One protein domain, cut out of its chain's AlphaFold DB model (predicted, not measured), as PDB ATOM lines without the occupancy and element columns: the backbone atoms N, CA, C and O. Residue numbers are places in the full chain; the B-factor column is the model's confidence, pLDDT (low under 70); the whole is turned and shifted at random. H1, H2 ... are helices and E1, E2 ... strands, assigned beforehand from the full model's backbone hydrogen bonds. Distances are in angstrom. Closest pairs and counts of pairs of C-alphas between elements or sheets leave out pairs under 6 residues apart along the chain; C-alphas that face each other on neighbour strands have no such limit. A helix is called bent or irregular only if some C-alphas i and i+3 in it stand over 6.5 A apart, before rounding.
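Overview. This is residues 145 to 236 of the 1019 residues of an uncharacterized protein of Pseudomonas indica (UniProt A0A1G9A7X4). A small three-stranded sheet forms the middle of the domain, with H2 and H4 packed on one face and H1 lying across the other. H3 packs on H2 and reaches the sheet with its last residues, and the short H5 packs on H1. The printed part has 92 residues, with five named helices and three named strands in the order H1 E1 H2 H3 E2 E3 H4 H5; the sheet runs E1, E3, E2, all antiparallel, and the class is mixed, helices and strands. It is compact, with a radius of gyration of the C-alphas of 12.2 A, and its C-alphas span 36 by 29 by 21 A.

Along the chain. The sheet holds E1, residues 165 to 168, E3, residues 205 to 209, 13.1 A long, and E2, residues 198 to 202, 12.0 A long. C-alpha 165, where E1 begins, is at (626.626, 378.562, 465.639). H4, residues 212 to 225, is the longest helix, 20.0 A; it is neither bent nor irregular, but only just: C-alphas 217 and 220 are 6.3 A apart. H2 is residues 171 to 180, 14.4 A, and H3 is residues 190 to 197, 10.2 A. H1, residues 145 to 157, is 18.3 A long and begins at C-alpha 145, (622.277, 388.070, 477.454). H5, residues 231 to 235, ends at C-alpha 235, (632.090, 389.976, 478.641).

Arrangement. E3 is the inner strand. It is antiparallel to E1 at 146 degrees, with N 168 and O 206 at 2.9 A, within hydrogen-bond range. E2 and E3 form an antiparallel hairpin at 152 degrees, with N 199 and O 207 at 2.8 A, also within range. E1, H2 H3 and E2 make a split strand-helix-strand unit, two strands running the same way with E3 between them, and its crossover is right-handed. There are three layers, helices on both faces of the sheet. H4 is over E1 at a height over the sheet of 8.7 A and runs along the strands, at 8 degrees to E1 on the local plane; their closest C-alphas, of Val 166 and Ala 215, are 6.1 A apart. H2, on the same face, has a height over the sheet of 10.1 A. H2 and H4 touch at a steep tilt of 66 degrees, opposite ways, closest at the C-alphas of Ile 177 and Leu 221, 6.3 A. H2 and H3 touch, closest at the C-alphas of Leu 178 and Ser 190, 5.7 A; H3 only grazes the sheet with residues 193 to 197. H1, on the opposite face at a height over the sheet of 9.4 A, runs across the strands, at 66 degrees to E1 on the local plane. H1 and H5 touch, closest at the C-alphas of Cys 150 and Val 234, 6.4 A. Every O i to N i+4 pair is within hydrogen-bond range in H1, H2, H3 and H5; in H4, 7 of 10 are.

Size, cuts and confidence. The C-alphas farthest apart, of Gly 187 and Thr 236, are 37.5 A apart. The printed part has no cut and no long link. Mean pLDDT of the printed part is 87.0; residues 187 to 188 are under 70.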
ATOM      1  N   ASP A 145     621.235 387.048 477.599       82.44
ATOM      2  CA  ASP A 145     622.277 388.070 477.454       82.44
ATOM      3  C   ASP A 145     623.659 387.465 477.165       82.44
ATOM      4  O   ASP A 145     624.403 387.976 476.333       82.44
ATOM      5  N   PHE A 146     624.003 386.334 477.791       86.25
ATOM      6  CA  PHE A 146     625.240 385.606 477.503       86.25
ATOM      7  C   PHE A 146     625.262 385.114 476.053       86.25
ATOM      8  O   PHE A 146     626.269 385.257 475.352       86.25
ATOM      9  N   LEU A 147     624.162 384.507 475.600       87.50
ATOM     10  CA  LEU A 147     624.057 383.982 474.242       87.50
ATOM     11  C   LEU A 147     624.070 385.107 473.210       87.50
ATOM     12  O   LEU A 147     624.709 384.963 472.169       87.50
ATOM     13  N   ASP A 148     623.398 386.216 473.495       88.81
ATOM     14  CA  ASP A 148     623.374 387.385 472.626       88.81
ATOM     15  C   ASP A 148     624.754 388.037 472.557       88.81
ATOM     16  O   ASP A 148     625.230 388.287 471.452       88.81
ATOM     17  N   LYS A 149     625.488 388.133 473.673       88.19
ATOM     18  CA  LYS A 149     626.888 388.578 473.658       88.19
ATOM     19  C   LYS A 149     627.788 387.664 472.823       88.19
ATOM     20  O   LYS A 149     628.617 388.141 472.049       88.19
ATOM     21  N   CYS A 150     627.610 386.346 472.905       90.19
ATOM     22  CA  CYS A 150     628.340 385.416 472.039       90.19
ATOM     23  C   CYS A 150     628.000 385.616 470.550       90.19
ATOM     24  O   CYS A 150     628.891 385.563 469.699       90.19
ATOM     25  N   LYS A 151     626.723 385.860 470.218       91.38
ATOM     26  CA  LYS A 151     626.289 386.160 468.844       91.38
ATOM     27  C   LYS A 151     626.840 387.494 468.356       91.38
ATOM     28  O   LYS A 151     627.250 387.557 467.203       91.38
ATOM     29  N   GLU A 152     626.887 388.520 469.203       90.56
ATOM     30  CA  GLU A 152     627.516 389.806 468.891       90.56
ATOM     31  C   GLU A 152     628.985 389.605 468.515       90.56
ATOM     32  O   GLU A 152     629.388 390.014 467.432       90.56
ATOM     33  N   LEU A 153     629.757 388.882 469.337       90.06
ATOM     34  CA  LEU A 153     631.163 388.564 469.044       90.06
ATOM     35  C   LEU A 153     631.328 387.809 467.718       90.06
ATOM     36  O   LEU A 153     632.283 388.026 466.969       90.06
ATOM     37  N   TYR A 154     630.399 386.902 467.428       93.06
ATOM     38  CA  TYR A 154     630.394 386.151 466.182       93.06
ATOM     39  C   TYR A 154     630.087 387.033 464.972       93.06
ATOM     40  O   TYR A 154     630.809 386.965 463.980       93.06
ATOM     41  N   GLN A 155     629.070 387.888 465.060       92.00
ATOM     42  CA  GLN A 155     628.675 388.808 463.992       92.00
ATOM     43  C   GLN A 155     629.701 389.926 463.777       92.00
ATOM     44  O   GLN A 155     629.928 390.323 462.638       92.00
ATOM     45  N   GLU A 156     630.359 390.399 464.837       90.00
ATOM     46  CA  GLU A 156     631.441 391.386 464.766       90.00
ATOM     47  C   GLU A 156     632.624 390.843 463.955       90.00
ATOM     48  O   GLU A 156     633.157 391.524 463.079       90.00
ATOM     49  N   ARG A 157     633.020 389.590 464.215       89.00
ATOM     50  CA  ARG A 157     634.176 388.969 463.555       89.00
ATOM     51  C   ARG A 157     633.841 388.335 462.201       89.00
ATOM     52  O   ARG A 157     634.712 388.267 461.335       89.00
ATOM     53  N   TYR A 158     632.602 387.879 462.013       89.94
ATOM     54  CA  TYR A 158     632.125 387.173 460.818       89.94
ATOM     55  C   TYR A 158     630.766 387.720 460.328       89.94
ATOM     56  O   TYR A 158     629.780 386.978 460.295       89.94
ATOM     57  N   PRO A 159     630.696 388.994 459.893       87.12
ATOM     58  CA  PRO A 159     629.434 389.669 459.555       87.12
ATOM     59  C   PRO A 159     628.676 389.030 458.383       87.12
ATOM     60  O   PRO A 159     627.453 389.131 458.299       87.12
ATOM     61  N   ASP A 160     629.388 388.341 457.489       84.69
ATOM     62  CA  ASP A 160     628.802 387.685 456.317       84.69
ATOM     63  C   ASP A 160     628.247 386.279 456.613       84.69
ATOM     64  O   ASP A 160     627.573 385.691 455.757       84.69
ATOM     65  N   SER A 161     628.512 385.707 457.798       80.62
ATOM     66  CA  SER A 161     628.019 384.363 458.105       80.62
ATOM     67  C   SER A 161     626.533 384.377 458.460       80.62
ATOM     68  O   SER A 161     626.073 385.082 459.353       80.62
ATOM     69  N   ARG A 162     625.763 383.539 457.757       74.88
ATOM     70  CA  ARG A 162     624.325 383.312 457.997       74.88
ATOM     71  C   ARG A 162     624.036 381.974 458.675       74.88
ATOM     72  O   ARG A 162     622.889 381.529 458.701       74.88
ATOM     73  N   ARG A 163     625.078 381.276 459.129       79.25
ATOM     74  CA  ARG A 163     624.964 379.938 459.714       79.25
ATOM     75  C   ARG A 163     624.718 380.024 461.212       79.25
ATOM     76  O   ARG A 163     625.259 380.895 461.886       79.25
ATOM     77  N   ASN A 164     623.930 379.078 461.717       85.62
ATOM     78  CA  ASN A 164     623.757 378.897 463.151       85.62
ATOM     79  C   ASN A 164     625.067 378.395 463.757       85.62
ATOM     80  O   ASN A 164     625.717 377.515 463.191       85.62
ATOM     81  N   ALA A 165     625.436 378.950 464.905       91.44
ATOM     82  CA  ALA A 165     626.626 378.562 465.639       91.44
ATOM     83  C   ALA A 165     626.263 378.214 467.080       91.44
ATOM     84  O   ALA A 165     625.403 378.856 467.685       91.44
ATOM     85  N   VAL A 166     626.942 377.205 467.618       93.62
ATOM     86  CA  VAL A 166     626.992 376.951 469.060       93.62
ATOM     87  C   VAL A 166     628.355 377.380 469.590       93.62
ATOM     88  O   VAL A 166     629.358 377.284 468.879       93.62
ATOM     89  N   PHE A 167     628.405 377.868 470.827       93.50
ATOM     90  CA  PHE A 167     629.614 378.475 471.382       93.50
ATOM     91  C   PHE A 167     630.324 377.531 472.349       93.50
ATOM     92  O   PHE A 167     629.716 377.028 473.294       93.50
ATOM     93  N   VAL A 168     631.616 377.302 472.118       93.88
ATOM     94  CA  VAL A 168     632.440 376.332 472.856       93.88
ATOM     95  C   VAL A 168     633.773 376.941 473.284       93.88
ATOM     96  O   VAL A 168     634.269 377.875 472.659       93.88
ATOM     97  N   ASN A 169     634.357 376.431 474.363       92.06
ATOM     98  CA  ASN A 169     635.559 377.001 474.976       92.06
ATOM     99  C   ASN A 169     636.883 376.577 474.335       92.06
ATOM    100  O   ASN A 169     637.914 377.179 474.611       92.06
ATOM    101  N   SER A 170     636.879 375.524 473.523       92.56
ATOM    102  CA  SER A 170     638.099 374.945 472.972       92.56
ATOM    103  C   SER A 170     637.828 374.140 471.717       92.56
ATOM    104  O   SER A 170     636.711 373.662 471.466       92.56
ATOM    105  N   ARG A 171     638.894 373.927 470.948       93.38
ATOM    106  CA  ARG A 171     638.877 373.025 469.804       93.38
ATOM    107  C   ARG A 171     638.643 371.585 470.245       93.38
ATOM    108  O   ARG A 171     637.875 370.877 469.597       93.38
ATOM    109  N   HIS A 172     639.257 371.166 471.347       91.75
ATOM    110  CA  HIS A 172     639.047 369.835 471.909       91.75
ATOM    111  C   HIS A 172     637.571 369.571 472.255       91.75
ATOM    112  O   HIS A 172     637.016 368.538 471.875       91.75
ATOM    113  N   SER A 173     636.894 370.519 472.908       91.44
ATOM    114  CA  SER A 173     635.470 370.369 473.214       91.44
ATOM    115  C   SER A 173     634.593 370.312 471.962       91.44
ATOM    116  O   SER A 173     633.663 369.506 471.910       91.44
ATOM    117  N   ALA A 174     634.906 371.108 470.933       93.38
ATOM    118  CA  ALA A 174     634.234 371.014 469.639       93.38
ATOM    119  C   ALA A 174     634.408 369.622 469.006       93.38
ATOM    120  O   ALA A 174     633.443 369.051 468.500       93.38
ATOM    121  N   GLU A 175     635.617 369.050 469.071       91.25
ATOM    122  CA  GLU A 175     635.903 367.700 468.568       91.25
ATOM    123  C   GLU A 175     635.062 366.646 469.300       91.25
ATOM    124  O   GLU A 175     634.469 365.789 468.646       91.25
ATOM    125  N   MET A 176     634.928 366.737 470.629       87.62
ATOM    126  CA  MET A 176     634.080 365.820 471.402       87.62
ATOM    127  C   MET A 176     632.598 365.906 471.010       87.62
ATOM    128  O   MET A 176     631.945 364.875 470.831       87.62
ATOM    129  N   ILE A 177     632.069 367.121 470.838       90.31
ATOM    130  CA  ILE A 177     630.678 367.339 470.414       90.31
ATOM    131  C   ILE A 177     630.455 366.757 469.013       90.31
ATOM    132  O   ILE A 177     629.514 365.993 468.800       90.31
ATOM    133  N   LEU A 178     631.350 367.043 468.064       90.38
ATOM    134  CA  LEU A 178     631.262 366.509 466.704       90.38
ATOM    135  C   LEU A 178     631.428 364.988 466.662       90.38
ATOM    136  O   LEU A 178     630.751 364.327 465.879       90.38
ATOM    137  N   HIS A 179     632.280 364.415 467.515       86.19
ATOM    138  CA  HIS A 179     632.421 362.966 467.631       86.19
ATOM    139  C   HIS A 179     631.110 362.307 468.075       86.19
ATOM    140  O   HIS A 179     630.746 361.254 467.550       86.19
ATOM    141  N   HIS A 180     630.377 362.940 468.995       84.94
ATOM    142  CA  HIS A 180     629.056 362.476 469.422       84.94
ATOM    143  C   HIS A 180     628.017 362.577 468.293       84.94
ATOM    144  O   HIS A 180     627.152 361.714 468.149       84.94
ATOM    145  N   LEU A 181     628.118 363.613 467.460       87.12
ATOM    146  CA  LEU A 181     627.201 363.865 466.346       87.12
ATOM    147  C   LEU A 181     627.629 363.201 465.027       87.12
ATOM    148  O   LEU A 181     626.951 363.386 464.018       87.12
ATOM    149  N   ARG A 182     628.714 362.414 465.009       83.44
ATOM    150  CA  ARG A 182     629.388 361.948 463.781       83.44
ATOM    151  C   ARG A 182     628.474 361.243 462.775       83.44
ATOM    152  O   ARG A 182     628.615 361.463 461.580       83.44
ATOM    153  N   ASP A 183     627.511 360.455 463.255       81.00
ATOM    154  CA  ASP A 183     626.597 359.679 462.403       81.00
ATOM    155  C   ASP A 183     625.513 360.563 461.749       81.00
ATOM    156  O   ASP A 183     624.758 360.110 460.891       81.00
ATOM    157  N   GLN A 184     625.431 361.831 462.158       83.19
ATOM    158  CA  GLN A 184     624.476 362.833 461.683       83.19
ATOM    159  C   GLN A 184     625.165 363.955 460.884       83.19
ATOM    160  O   GLN A 184     624.484 364.837 460.358       83.19
ATOM    161  N   LEU A 185     626.501 363.937 460.784       79.88
ATOM    162  CA  LEU A 185     627.253 364.906 459.990       79.88
ATOM    163  C   LEU A 185     627.157 364.563 458.491       79.88
ATOM    164  O   LEU A 185     627.202 363.389 458.115       79.88
ATOM    165  N   PRO A 186     627.052 365.565 457.601       72.56
ATOM    166  CA  PRO A 186     626.886 365.340 456.168       72.56
ATOM    167  C   PRO A 186     628.185 364.837 455.517       72.56
ATOM    168  O   PRO A 186     628.965 365.624 454.998       72.56
ATOM    169  N   GLY A 187     628.420 363.520 455.532       63.62
ATOM    170  CA  GLY A 187     629.408 362.824 454.689       63.62
ATOM    171  C   GLY A 187     630.886 363.202 454.879       63.62
ATOM    172  O   GLY A 187     631.715 362.800 454.064       63.62
ATOM    173  N   VAL A 188     631.229 363.963 455.922       66.50
ATOM    174  CA  VAL A 188     632.577 364.489 456.193       66.50
ATOM    175  C   VAL A 188     633.061 363.982 457.555       66.50
ATOM    176  O   VAL A 188     632.300 363.964 458.520       66.50
ATOM    177  N   ASP A 189     634.334 363.579 457.644       78.38
ATOM    178  CA  ASP A 189     634.979 363.242 458.921       78.38
ATOM    179  C   ASP A 189     634.956 364.449 459.876       78.38
ATOM    180  O   ASP A 189     635.270 365.573 459.483       78.38
ATOM    181  N   SER A 190     634.638 364.195 461.147       77.12
ATOM    182  CA  SER A 190     634.650 365.146 462.267       77.12
ATOM    183  C   SER A 190     635.839 366.118 462.259       77.12
ATOM    184  O   SER A 190     635.652 367.314 462.475       77.12
ATOM    185  N   ARG A 191     637.050 365.646 461.933       80.94
ATOM    186  CA  ARG A 191     638.256 366.491 461.862       80.94
ATOM    187  C   ARG A 191     638.246 367.478 460.703       80.94
ATOM    188  O   ARG A 191     638.630 368.632 460.884       80.94
ATOM    189  N   ASN A 192     637.810 367.036 459.527       83.62
ATOM    190  CA  ASN A 192     637.695 367.899 458.353       83.62
ATOM    191  C   ASN A 192     636.572 368.921 458.552       83.62
ATOM    192  O   ASN A 192     636.742 370.087 458.204       83.62
ATOM    193  N   TYR A 193     635.464 368.499 459.171       87.62
ATOM    194  CA  TYR A 193     634.367 369.393 459.530       87.62
ATOM    195  C   TYR A 193     634.850 370.494 460.479       87.62
ATOM    196  O   TYR A 193     634.671 371.679 460.218       87.62
ATOM    197  N   LEU A 194     635.552 370.107 461.543       89.25
ATOM    198  CA  LEU A 194     636.084 371.030 462.537       89.25
ATOM    199  C   LEU A 194     637.056 372.060 461.936       89.25
ATOM    200  O   LEU A 194     637.029 373.219 462.331       89.25
ATOM    201  N   GLN A 195     637.881 371.686 460.954       87.94
ATOM    202  CA  GLN A 195     638.760 372.647 460.267       87.94
ATOM    203  C   GLN A 195     638.001 373.706 459.457       87.94
ATOM    204  O   GLN A 195     638.518 374.807 459.288       87.94
ATOM    205  N   GLN A 196     636.816 373.378 458.941       86.94
ATOM    206  CA  GLN A 196     636.027 374.267 458.086       86.94
ATOM    207  C   GLN A 196     635.003 375.101 458.863       86.94
ATOM    208  O   GLN A 196     634.632 376.177 458.404       86.94
ATOM    209  N   HIS A 197     634.537 374.596 460.008       91.50
ATOM    210  CA  HIS A 197     633.359 375.119 460.707       91.50
ATOM    211  C   HIS A 197     633.625 375.611 462.132       91.50
ATOM    212  O   HIS A 197     632.721 376.174 462.744       91.50
ATOM    213  N   LEU A 198     634.827 375.400 462.678       94.19
ATOM    214  CA  LEU A 198     635.205 375.967 463.970       94.19
ATOM    215  C   LEU A 198     635.927 377.298 463.765       94.19
ATOM    216  O   LEU A 198     637.050 377.340 463.261       94.19
ATOM    217  N   LEU A 199     635.281 378.373 464.200       93.75
ATOM    218  CA  LEU A 199     635.749 379.742 464.063       93.75
ATOM    219  C   LEU A 199     636.148 380.282 465.435       93.75
ATOM    220  O   LEU A 199     635.347 380.294 466.366       93.75
ATOM    221  N   GLU A 200     637.393 380.721 465.579       91.81
ATOM    222  CA  GLU A 200     637.855 381.350 466.816       91.81
ATOM    223  C   GLU A 200     637.339 382.787 466.887       91.81
ATOM    224  O   GLU A 200     637.693 383.623 466.054       91.81
ATOM    225  N   LEU A 201     636.508 383.078 467.890       89.12
ATOM    226  CA  LEU A 201     636.025 384.434 468.141       89.12
ATOM    227  C   LEU A 201     637.063 385.214 468.934       89.12
ATOM    228  O   LEU A 201     637.392 386.344 468.573       89.12
ATOM    229  N   ARG A 202     637.586 384.587 469.993       86.06
ATOM    230  CA  ARG A 202     638.613 385.081 470.921       86.06
ATOM    231  C   ARG A 202     639.309 383.888 471.594       86.06
ATOM    232  O   ARG A 202     638.740 382.794 471.568       86.06
ATOM    233  N   PRO A 203     640.469 384.076 472.249       83.69
ATOM    234  CA  PRO A 203     641.078 383.016 473.047       83.69
ATOM    235  C   PRO A 203     640.071 382.432 474.053       83.69
ATOM    236  O   PRO A 203     639.506 383.161 474.869       83.69
ATOM    237  N   GLY A 204     639.812 381.124 473.963       83.69
ATOM    238  CA  GLY A 204     638.846 380.427 474.821       83.69
ATOM    239  C   GLY A 204     637.364 380.608 474.447       83.69
ATOM    240  O   GLY A 204     636.493 380.196 475.217       83.69
ATOM    241  N   VAL A 205     637.051 381.216 473.292       90.81
ATOM    242  CA  VAL A 205     635.682 381.393 472.775       90.81
ATOM    243  C   VAL A 205     635.642 381.074 471.278       90.81
ATOM    244  O   VAL A 205     636.148 381.827 470.443       90.81
ATOM    245  N   TYR A 206     634.988 379.974 470.923       94.06
ATOM    246  CA  TYR A 206     634.852 379.498 469.550       94.06
ATOM    247  C   TYR A 206     633.381 379.386 469.151       94.06
ATOM    248  O   TYR A 206     632.543 378.974 469.952       94.06
ATOM    249  N   ALA A 207     633.083 379.693 467.893       95.50
ATOM    250  CA  ALA A 207     631.810 379.417 467.243       95.50
ATOM    251  C   ALA A 207     631.947 378.152 466.386       95.50
ATOM    252  O   ALA A 207     632.757 378.105 465.460       95.50
ATOM    253  N   LEU A 208     631.161 377.122 466.692       94.94
ATOM    254  CA  LEU A 208     631.039 375.920 465.875       94.94
ATOM    255  C   LEU A 208     629.784 376.036 465.007       94.94
ATOM    256  O   LEU A 208     628.665 375.921 465.512       94.94
ATOM    257  N   GLU A 209     629.970 376.258 463.708       93.44
ATOM    258  CA  GLU A 209     628.863 376.332 462.756       93.44
ATOM    259  C   GLU A 209     628.199 374.960 462.575       93.44
ATOM    260  O   GLU A 209     628.863 373.976 462.247       93.44
ATOM    261  N   LEU A 210     626.875 374.899 462.748       90.44
ATOM    262  CA  LEU A 210     626.069 373.685 462.621       90.44
ATOM    263  C   LEU A 210     624.743 373.975 461.903       90.44
ATOM    264  O   LEU A 210     624.208 375.083 461.931       90.44
ATOM    265  N   ALA A 211     624.159 372.949 461.282       87.00
ATOM    266  CA  ALA A 211     622.757 373.012 460.863       87.00
ATOM    267  C   ALA A 211     621.842 373.154 462.099       87.00
ATOM    268  O   ALA A 211     622.158 372.596 463.147       87.00
ATOM    269  N   SER A 212     620.691 373.833 461.991       86.06
ATOM    270  CA  SER A 212     619.828 374.167 463.148       86.06
ATOM    271  C   SER A 212     619.486 372.964 464.037       86.06
ATOM    272  O   SER A 212     619.692 373.003 465.242       86.06
ATOM    273  N   HIS A 213     619.067 371.853 463.426       87.25
ATOM    274  CA  HIS A 213     618.726 370.619 464.143       87.25
ATOM    275  C   HIS A 213     619.931 369.937 464.823       87.25
ATOM    276  O   HIS A 213     619.746 369.113 465.715       87.25
ATOM    277  N   LEU A 214     621.164 370.223 464.380       89.06
ATOM    278  CA  LEU A 214     622.391 369.757 465.032       89.06
ATOM    279  C   LEU A 214     622.808 370.703 466.158       89.06
ATOM    280  O   LEU A 214     623.275 370.224 467.184       89.06
ATOM    281  N   ALA A 215     622.601 372.013 465.996       88.19
ATOM    282  CA  ALA A 215     622.837 372.999 467.048       88.19
ATOM    283  C   ALA A 215     621.966 372.712 468.286       88.19
ATOM    284  O   ALA A 215     622.491 372.623 469.393       88.19
ATOM    285  N   GLU A 216     620.672 372.428 468.090       87.69
ATOM    286  CA  GLU A 216     619.746 372.027 469.166       87.69
ATOM    287  C   GLU A 216     620.208 370.765 469.916       87.69
ATOM    288  O   GLU A 216     620.011 370.643 471.123       87.69
ATOM    289  N   LYS A 217     620.863 369.825 469.221       88.19
ATOM    290  CA  LYS A 217     621.422 368.602 469.826       88.19
ATOM    291  C   LYS A 217     622.800 368.808 470.452       88.19
ATOM    292  O   LYS A 217     623.181 368.040 471.332       88.19
ATOM    293  N   ALA A 218     623.558 369.795 469.984       88.62
ATOM    294  CA  ALA A 218     624.874 370.131 470.511       88.62
ATOM    295  C   ALA A 218     624.777 370.867 471.853       88.62
ATOM    296  O   ALA A 218     625.624 370.656 472.716       88.62
ATOM    297  N   GLU A 219     623.736 371.671 472.061       87.19
ATOM    298  CA  GLU A 219     623.576 372.488 473.268       87.19
ATOM    299  C   GLU A 219     623.589 371.661 474.577       87.19
ATOM    300  O   GLU A 219     624.392 371.968 475.466       87.19
ATOM    301  N   PRO A 220     622.849 370.535 474.703       84.88
ATOM    302  CA  PRO A 220     622.962 369.666 475.877       84.88
ATOM    303  C   PRO A 220     624.347 369.018 476.032       84.88
ATOM    304  O   PRO A 220     624.783 368.744 477.149       84.88
ATOM    305  N   LEU A 221     625.067 368.770 474.927       87.31
ATOM    306  CA  LEU A 221     626.424 368.210 474.963       87.31
ATOM    307  C   LEU A 221     627.444 369.226 475.482       87.31
ATOM    308  O   LEU A 221     628.399 368.834 476.152       87.31
ATOM    309  N   ILE A 222     627.231 370.522 475.228       88.75
ATOM    310  CA  ILE A 222     628.078 371.590 475.774       88.75
ATOM    311  C   ILE A 222     628.042 371.562 477.301       88.75
ATOM    312  O   ILE A 222     629.091 371.621 477.946       88.75
ATOM    313  N   HIS A 223     626.846 371.408 477.870       82.62
ATOM    314  CA  HIS A 223     626.661 371.228 479.306       82.62
ATOM    315  C   HIS A 223     627.349 369.943 479.801       82.62
ATOM    316  O   HIS A 223     628.197 370.006 480.696       82.62
ATOM    317  N   THR A 224     627.060 368.792 479.182       81.38
ATOM    318  CA  THR A 224     627.598 367.492 479.620       81.38
ATOM    319  C   THR A 224     629.128 367.442 479.613       81.38
ATOM    320  O   THR A 224     629.733 366.886 480.531       81.38
ATOM    321  N   TYR A 225     629.763 368.035 478.602       86.75
ATOM    322  CA  TYR A 225     631.220 368.050 478.467       86.75
ATOM    323  C   TYR A 225     631.905 369.212 479.192       86.75
ATOM    324  O   TYR A 225     633.133 369.281 479.196       86.75
ATOM    325  N   GLY A 226     631.150 370.127 479.811       85.50
ATOM    326  CA  GLY A 226     631.720 371.332 480.418       85.50
ATOM    327  C   GLY A 226     632.406 372.242 479.392       85.50
ATOM    328  O   GLY A 226     633.419 372.871 479.701       85.50
ATOM    329  N   ALA A 227     631.880 372.284 478.167       89.38
ATOM    330  CA  ALA A 227     632.466 372.955 477.009       89.38
ATOM    331  C   ALA A 227     632.102 374.444 476.899       89.38
ATOM    332  O   ALA A 227     632.457 375.087 475.915       89.38
ATOM    333  N   ARG A 228     631.357 374.997 477.864       89.44
ATOM    334  CA  ARG A 228     630.882 376.386 477.824       89.44
ATOM    335  C   ARG A 228     632.068 377.370 477.875       89.44
ATOM    336  O   ARG A 228     632.968 377.155 478.695       89.44
ATOM    337  N   PRO A 229     632.088 378.430 477.039       89.19
ATOM    338  CA  PRO A 229     633.045 379.531 477.163       89.19
ATOM    339  C   PRO A 229     632.985 380.200 478.538       89.19
ATOM    340  O   PRO A 229     631.937 380.203 479.186       89.19
ATOM    341  N   SER A 230     634.096 380.803 478.967       86.31
ATOM    342  CA  SER A 230     634.097 381.615 480.188       86.31
ATOM    343  C   SER A 230     633.255 382.872 479.979       86.31
ATOM    344  O   SER A 230     633.455 383.604 479.008       86.31
ATOM    345  N   VAL A 231     632.344 383.156 480.912       85.50
ATOM    346  CA  VAL A 231     631.546 384.392 480.885       85.50
ATOM    347  C   VAL A 231     632.430 385.626 481.020       85.50
ATOM    348  O   VAL A 231     632.167 386.627 480.364       85.50
ATOM    349  N   TYR A 232     633.524 385.535 481.779       85.69
ATOM    350  CA  TYR A 232     634.477 386.632 481.933       85.69
ATOM    351  C   TYR A 232     635.076 386.989 480.566       85.69
ATOM    352  O   TYR A 232     635.078 388.152 480.173       85.69
ATOM    353  N   ARG A 233     635.464 385.980 479.771       85.44
ATOM    354  CA  ARG A 233     635.973 386.169 478.400       85.44
ATOM    355  C   ARG A 233     634.932 386.695 477.422       85.44
ATOM    356  O   ARG A 233     635.267 387.522 476.578       85.44
ATOM    357  N   VAL A 234     633.693 386.224 477.526       87.12
ATOM    358  CA  VAL A 234     632.588 386.698 476.680       87.12
ATOM    359  C   VAL A 234     632.265 388.169 476.963       87.12
ATOM    360  O   VAL A 234     631.920 388.895 476.035       87.12
ATOM    361  N   MET A 235     632.422 388.613 478.214       83.06
ATOM    362  CA  MET A 235     632.090 389.976 478.641       83.06
ATOM    363  C   MET A 235     633.180 391.012 478.428       83.06
ATOM    364  O   MET A 235     632.861 392.188 478.279       83.06
ATOM    365  N   THR A 236     634.449 390.604 478.383       79.31
ATOM    366  CA  THR A 236     635.525 391.530 478.007       79.31
ATOM    367  C   THR A 236     635.300 392.093 476.607       79.31
ATOM    368  O   THR A 236     634.763 391.412 475.735       79.31
TER     369      THR A 236